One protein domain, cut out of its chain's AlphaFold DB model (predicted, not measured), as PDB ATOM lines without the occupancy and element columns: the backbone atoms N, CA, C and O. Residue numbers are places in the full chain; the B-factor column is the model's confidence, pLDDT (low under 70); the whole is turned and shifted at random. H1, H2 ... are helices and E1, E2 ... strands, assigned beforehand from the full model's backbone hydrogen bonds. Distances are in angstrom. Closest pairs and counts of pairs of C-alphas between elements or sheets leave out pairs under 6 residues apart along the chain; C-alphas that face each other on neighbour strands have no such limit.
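Overview. This is residues 126 to 181 of the 181 residues of an uncharacterized protein of Prevotella disiens DNF00882 (UniProt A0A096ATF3). Helix H1 covers one face of a strongly twisted antiparallel sheet, the long hairpin E2 and E3 with short E1 beside E2. The 56 printed residues hold, in order, E1 H1 E2 E3. The mixed, two-layer whole is compact, with a radius of gyration of the C-alphas of 10.6 A and spans of 32 by 22 by 18 A.

Arrangement. E1, residues 126 to 128, is antiparallel to E2, residues 161 to 168, with N 127 and O 163 within hydrogen-bond range, 3.0 A. H1, residues 144 to 153, is over E2; their closest C-alphas, 147 and 164, are 7.3 A apart. In H1 every O i to N i+4 pair is within hydrogen-bond range. E2 and E3, residues 171 to 179, form a hairpin, with N 164 and O 176 2.8 A apart.

Along the chain. E1 begins at C-alpha 126 (85.307, 36.389, 82.294); H1 is 14.3 A long; E3, 22.0 A long, ends at C-alpha 179 (73.499, 32.316, 86.179).

Size, cuts and confidence. The link 129 to 143 is long, and residues 133 to 141 have pLDDT under 70.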
ATOM      1  N   ILE A 126      86.618  36.391  81.638       89.88
ATOM      2  CA  ILE A 126      85.307  36.389  82.294       89.88
ATOM      3  C   ILE A 126      84.521  37.594  81.775       89.88
ATOM      4  O   ILE A 126      85.023  38.721  81.838       89.88
ATOM      5  N   SER A 127      83.297  37.370  81.302       90.75
ATOM      6  CA  SER A 127      82.365  38.437  80.920       90.75
ATOM      7  C   SER A 127      80.932  38.091  81.308       90.75
ATOM      8  O   SER A 127      80.597  36.940  81.588       90.75
ATOM      9  N   GLU A 128      80.056  39.091  81.288       92.00
ATOM     10  CA  GLU A 128      78.620  38.834  81.267       92.00
ATOM     11  C   GLU A 128      78.203  38.336  79.875       92.00
ATOM     12  O   GLU A 128      78.767  38.727  78.846       92.00
ATOM     13  N   LYS A 129      77.236  37.419  79.836       90.50
ATOM     14  CA  LYS A 129      76.712  36.842  78.602       90.50
ATOM     15  C   LYS A 129      76.140  37.942  77.715       90.50
ATOM     16  O   LYS A 129      75.153  38.583  78.055       90.50
ATOM     17  N   GLY A 130      76.732  38.104  76.537       84.88
ATOM     18  CA  GLY A 130      76.367  39.147  75.577       84.88
ATOM     19  C   GLY A 130      77.250  40.395  75.629       84.88
ATOM     20  O   GLY A 130      77.247  41.149  74.660       84.88
ATOM     21  N   GLU A 131      78.055  40.582  76.679       83.88
ATOM     22  CA  GLU A 131      78.853  41.794  76.921       83.88
ATOM     23  C   GLU A 131      80.363  41.515  76.888       83.88
ATOM     24  O   GLU A 131      81.097  41.693  77.857       83.88
ATOM     25  N   TYR A 132      80.851  41.054  75.738       71.94
ATOM     26  CA  TYR A 132      82.230  40.559  75.584       71.94
ATOM     27  C   TYR A 132      83.297  41.651  75.442       71.94
ATOM     28  O   TYR A 132      84.489  41.351  75.452       71.94
ATOM     29  N   GLU A 133      82.881  42.906  75.275       64.12
ATOM     30  CA  GLU A 133      83.784  44.064  75.235       64.12
ATOM     31  C   GLU A 133      84.170  44.524  76.649       64.12
ATOM     32  O   GLU A 133      85.226  45.122  76.848       64.12
ATOM     33  N   THR A 134      83.353  44.173  77.645       62.22
ATOM     34  CA  THR A 134      83.560  44.444  79.069       62.22
ATOM     35  C   THR A 134      84.232  43.239  79.723       62.22
ATOM     36  O   THR A 134      83.663  42.544  80.564       62.22
ATOM     37  N   ILE A 135      85.476  42.962  79.324       65.44
ATOM     38  CA  ILE A 135      86.310  42.031  80.093       65.44
ATOM     39  C   ILE A 135      86.485  42.643  81.481       65.44
ATOM     40  O   ILE A 135      86.833  43.819  81.602       65.44
ATOM     41  N   PHE A 136      86.274  41.859  82.539       63.06
ATOM     42  CA  PHE A 136      86.606  42.305  83.891       63.06
ATOM     43  C   PHE A 136      88.141  42.413  84.011       63.06
ATOM     44  O   PHE A 136      88.831  41.464  84.373       63.06
ATOM     45  N   ASP A 137      88.673  43.578  83.617       52.25
ATOM     46  CA  ASP A 137      90.072  43.839  83.233       52.25
ATOM     47  C   ASP A 137      91.117  43.497  84.314       52.25
ATOM     48  O   ASP A 137      92.282  43.270  83.993       52.25
ATOM     49  N   GLY A 138      90.705  43.406  85.582       55.75
ATOM     50  CA  GLY A 138      91.562  43.019  86.711       55.75
ATOM     51  C   GLY A 138      91.740  41.510  86.919       55.75
ATOM     52  O   GLY A 138      92.450  41.117  87.840       55.75
ATOM     53  N   LEU A 139      91.095  40.669  86.104       60.62
ATOM     54  CA  LEU A 139      91.002  39.215  86.309       60.62
ATOM     55  C   LEU A 139      91.546  38.395  85.136       60.62
ATOM     56  O   LEU A 139      91.285  37.200  85.018       60.62
ATOM     57  N   LYS A 140      92.314  39.043  84.259       61.53
ATOM     58  CA  LYS A 140      93.068  38.365  83.204       61.53
ATOM     59  C   LYS A 140      94.138  37.476  83.842       61.53
ATOM     60  O   LYS A 140      94.813  37.903  84.775       61.53
ATOM     61  N   GLY A 141      94.305  36.266  83.309       67.62
ATOM     62  CA  GLY A 141      95.332  35.333  83.776       67.62
ATOM     63  C   GLY A 141      94.906  34.500  84.985       67.62
ATOM     64  O   GLY A 141      95.688  34.325  85.916       67.62
ATOM     65  N   LEU A 142      93.675  33.990  84.988       79.81
ATOM     66  CA  LEU A 142      93.272  32.901  85.880       79.81
ATOM     67  C   LEU A 142      93.342  31.562  85.140       79.81
ATOM     68  O   LEU A 142      93.247  31.514  83.913       79.81
ATOM     69  N   GLY A 143      93.517  30.486  85.902       87.38
ATOM     70  CA  GLY A 143      93.146  29.148  85.454       87.38
ATOM     71  C   GLY A 143      91.622  28.993  85.394       87.38
ATOM     72  O   GLY A 143      90.891  29.829  85.938       87.38
ATOM     73  N   LEU A 144      91.121  27.938  84.754       91.69
ATOM     74  CA  LEU A 144      89.677  27.702  84.634       91.69
ATOM     75  C   LEU A 144      89.033  27.478  86.010       91.69
ATOM     76  O   LEU A 144      88.038  28.124  86.330       91.69
ATOM     77  N   LEU A 145      89.617  26.614  86.843       92.44
ATOM     78  CA  LEU A 145      89.108  26.299  88.180       92.44
ATOM     79  C   LEU A 145      89.106  27.531  89.088       92.44
ATOM     80  O   LEU A 145      88.134  27.779  89.799       92.44
ATOM     81  N   ASP A 146      90.156  28.352  89.026       89.19
ATOM     82  CA  ASP A 146      90.223  29.603  89.783       89.19
ATOM     83  C   ASP A 146      89.187  30.624  89.306       89.19
ATOM     84  O   ASP A 146      88.585  31.318  90.128       89.19
ATOM     85  N   ALA A 147      88.947  30.708  87.996       89.94
ATOM     86  CA  ALA A 147      87.903  31.560  87.444       89.94
ATOM     87  C   ALA A 147      86.508  31.095  87.893       89.94
ATOM     88  O   ALA A 147      85.711  31.926  88.325       89.94
ATOM     89  N   ILE A 148      86.231  29.784  87.880       92.44
ATOM     90  CA  ILE A 148      84.972  29.207  88.385       92.44
ATOM     91  C   ILE A 148      84.798  29.506  89.882       92.44
ATOM     92  O   ILE A 148      83.728  29.932  90.320       92.44
ATOM     93  N   ASN A 149      85.849  29.333  90.681       91.31
ATOM     94  CA  ASN A 149      85.805  29.630  92.112       91.31
ATOM     95  C   ASN A 149      85.549  31.118  92.382       91.31
ATOM     96  O   ASN A 149      84.767  31.467  93.269       91.31
ATOM     97  N   LEU A 150      86.173  32.002  91.605       88.75
ATOM     98  CA  LEU A 150      85.984  33.440  91.732       88.75
ATOM     99  C   LEU A 150      84.541  33.854  91.418       88.75
ATOM    100  O   LEU A 150      83.923  34.540  92.230       88.75
ATOM    101  N   VAL A 151      83.982  33.406  90.288       90.69
ATOM    102  CA  VAL A 151      82.613  33.797  89.895       90.69
ATOM    103  C   VAL A 151      81.557  33.306  90.882       90.69
ATOM    104  O   VAL A 151      80.528  33.954  91.049       90.69
ATOM    105  N   ASN A 152      81.822  32.187  91.559       90.44
ATOM    106  CA  ASN A 152      80.924  31.621  92.562       90.44
ATOM    107  C   ASN A 152      81.064  32.259  93.954       90.44
ATOM    108  O   ASN A 152      80.158  32.108  94.773       90.44
ATOM    109  N   SER A 153      82.177  32.935  94.250       89.94
ATOM    110  CA  SER A 153      82.458  33.482  95.588       89.94
ATOM    111  C   SER A 153      82.329  35.000  95.688       89.94
ATOM    112  O   SER A 153      82.127  35.509  96.791       89.94
ATOM    113  N   ASP A 154      82.427  35.724  94.573       88.81
ATOM    114  CA  ASP A 154      82.388  37.185  94.563       88.81
ATOM    115  C   ASP A 154      80.966  37.724  94.305       88.81
ATOM    116  O   ASP A 154      80.341  37.472  93.270       88.81
ATOM    117  N   ASP A 155      80.467  38.523  95.253       90.75
ATOM    118  CA  ASP A 155      79.157  39.182  95.198       90.75
ATOM    119  C   ASP A 155      78.984  40.083  93.967       90.75
ATOM    120  O   ASP A 155      77.853  40.328  93.538       90.75
ATOM    121  N   PHE A 156      80.079  40.555  93.366       89.31
ATOM    122  CA  PHE A 156      80.064  41.352  92.143       89.31
ATOM    123  C   PHE A 156      79.333  40.667  90.975       89.31
ATOM    124  O   PHE A 156      78.790  41.350  90.093       89.31
ATOM    125  N   TYR A 157      79.313  39.331  90.947       90.06
ATOM    126  CA  TYR A 157      78.692  38.558  89.871       90.06
ATOM    127  C   TYR A 157      77.220  38.219  90.107       90.06
ATOM    128  O   TYR A 157      76.550  37.781  89.173       90.06
ATOM    129  N   LYS A 158      76.690  38.434  91.315       92.56
ATOM    130  CA  LYS A 158      75.314  38.053  91.659       92.56
ATOM    131  C   LYS A 158      74.281  38.696  90.741       92.56
ATOM    132  O   LYS A 158      74.331  39.890  90.448       92.56
ATOM    133  N   GLY A 159      73.323  37.886  90.296       92.75
ATOM    134  CA  GLY A 159      72.255  38.287  89.382       92.75
ATOM    135  C   GLY A 159      72.641  38.298  87.901       92.75
ATOM    136  O   GLY A 159      71.743  38.434  87.066       92.75
ATOM    137  N   LYS A 160      73.923  38.118  87.559       92.38
ATOM    138  CA  LYS A 160      74.416  38.092  86.174       92.38
ATOM    139  C   LYS A 160      74.487  36.666  85.635       92.38
ATOM    140  O   LYS A 160      74.670  35.704  86.384       92.38
ATOM    141  N   THR A 161      74.396  36.535  84.315       94.81
ATOM    142  CA  THR A 161      74.777  35.300  83.618       94.81
ATOM    143  C   THR A 161      76.213  35.451  83.150       94.81
ATOM    144  O   THR A 161      76.482  36.252  82.260       94.81
ATOM    145  N   ILE A 162      77.134  34.713  83.759       93.75
ATOM    146  CA  ILE A 162      78.569  34.840  83.505       93.75
ATOM    147  C   ILE A 162      79.034  33.760  82.537       93.75
ATOM    148  O   ILE A 162      78.627  32.607  82.662       93.75
ATOM    149  N   GLU A 163      79.897  34.143  81.598       93.62
ATOM    150  CA  GLU A 163      80.642  33.245  80.718       93.62
ATOM    151  C   GLU A 163      82.141  33.329  81.038       93.62
ATOM    152  O   GLU A 163      82.713  34.420  81.113       93.62
ATOM    153  N   ILE A 164      82.782  32.168  81.189       92.44
ATOM    154  CA  ILE A 164      84.242  32.024  81.181       92.44
ATOM    155  C   ILE A 164      84.619  31.419  79.835       92.44
ATOM    156  O   ILE A 164      84.092  30.374  79.445       92.44
ATOM    157  N   TYR A 165      85.514  32.071  79.104       90.25
ATOM    158  CA  TYR A 165      85.845  31.683  77.738       90.25
ATOM    159  C   TYR A 165      87.317  31.895  77.408       90.25
ATOM    160  O   TYR A 165      88.017  32.680  78.044       90.25
ATOM    161  N   GLN A 166      87.767  31.225  76.352       88.06
ATOM    162  CA  GLN A 166      89.059  31.485  75.730       88.06
ATOM    163  C   GLN A 166      88.887  32.226  74.408       88.06
ATOM    164  O   GLN A 166      88.062  31.811  73.583       88.06
ATOM    165  N   PRO A 167      89.662  33.295  74.166       83.56
ATOM    166  CA  PRO A 167      89.696  33.934  72.861       83.56
ATOM    167  C   PRO A 167      90.326  32.987  71.829       83.56
ATOM    168  O   PRO A 167      91.280  32.268  72.115       83.56
ATOM    169  N   LYS A 168      89.796  32.988  70.606       81.94
ATOM    170  CA  LYS A 168      90.376  32.293  69.448       81.94
ATOM    171  C   LYS A 168      90.594  33.309  68.330       81.94
ATOM    172  O   LYS A 168      89.969  34.367  68.318       81.94
ATOM    173  N   SER A 169      91.437  32.986  67.345       78.25
ATOM    174  CA  SER A 169      91.664  33.872  66.188       78.25
ATOM    175  C   SER A 169      90.365  34.235  65.455       78.25
ATOM    176  O   SER A 169      90.256  35.324  64.899       78.25
ATOM    177  N   TYR A 170      89.371  33.342  65.497       76.94
ATOM    178  CA  TYR A 170      88.036  33.553  64.947       76.94
ATOM    179  C   TYR A 170      86.976  33.194  65.994       76.94
ATOM    180  O   TYR A 170      86.435  32.091  66.000       76.94
ATOM    181  N   GLY A 171      86.691  34.130  66.900       84.75
ATOM    182  CA  GLY A 171      85.644  33.991  67.911       84.75
ATOM    183  C   GLY A 171      86.182  33.592  69.282       84.75
ATOM    184  O   GLY A 171      87.213  34.091  69.733       84.75
ATOM    185  N   ARG A 172      85.445  32.728  69.979       87.12
ATOM    186  CA  ARG A 172      85.789  32.259  71.323       87.12
ATOM    187  C   ARG A 172      85.234  30.867  71.574       87.12
ATOM    188  O   ARG A 172      84.237  30.481  70.967       87.12
ATOM    189  N   THR A 173      85.843  30.173  72.522       89.44
ATOM    190  CA  THR A 173      85.321  28.927  73.084       89.44
ATOM    191  C   THR A 173      84.822  29.223  74.488       89.44
ATOM    192  O   THR A 173      85.620  29.608  75.340       89.44
ATOM    193  N   VAL A 174      83.516  29.091  74.727       91.88
ATOM    194  CA  VAL A 174      82.952  29.208  76.079       91.88
ATOM    195  C   VAL A 174      83.212  27.893  76.807       91.88
ATOM    196  O   VAL A 174      82.872  26.835  76.291       91.88
ATOM    197  N   LEU A 175      83.853  27.975  77.968       92.38
ATOM    198  CA  LEU A 175      84.246  26.829  78.794       92.38
ATOM    199  C   LEU A 175      83.294  26.623  79.973       92.38
ATOM    200  O   LEU A 175      83.121  25.512  80.457       92.38
ATOM    201  N   TYR A 176      82.681  27.709  80.443       94.00
ATOM    202  CA  TYR A 176      81.735  27.689  81.546       94.00
ATOM    203  C   TYR A 176      80.699  28.795  81.371       94.00
ATOM    204  O   TYR A 176      81.047  29.917  80.997       94.00
ATOM    205  N   GLN A 177      79.441  28.498  81.680       95.25
ATOM    206  CA  GLN A 177      78.371  29.489  81.760       95.25
ATOM    207  C   GLN A 177      77.505  29.202  82.981       95.25
ATOM    208  O   GLN A 177      77.057  28.074  83.146       95.25
ATOM    209  N   LYS A 178      77.206  30.216  83.794       94.81
ATOM    210  CA  LYS A 178      76.282  30.072  84.928       94.81
ATOM    211  C   LYS A 178      75.528  31.360  85.201       94.81
ATOM    212  O   LYS A 178      76.119  32.443  85.210       94.81
ATOM    213  N   LYS A 179      74.237  31.248  85.504       95.00
ATOM    214  CA  LYS A 179      73.499  32.316  86.179       95.00
ATOM    215  C   LYS A 179      73.813  32.325  87.678       95.00
ATOM    216  O   LYS A 179      73.435  31.404  88.401       95.00
ATOM    217  N   ILE A 180      74.483  33.377  88.146       93.06
ATOM    218  CA  ILE A 180      74.900  33.518  89.547       93.06
ATOM    219  C   ILE A 180      73.716  34.009  90.392       93.06
ATOM    220  O   ILE A 180      73.083  35.015  90.053       93.06
ATOM    221  N   GLN A 181      73.405  33.282  91.470       88.06
ATOM    222  CA  GLN A 181      72.263  33.535  92.364       88.06
ATOM    223  C   GLN A 181      72.629  34.408  93.568       88.06
ATOM    224  O   GLN A 181      73.742  34.250  94.116       88.06
TER     225      GLN A 181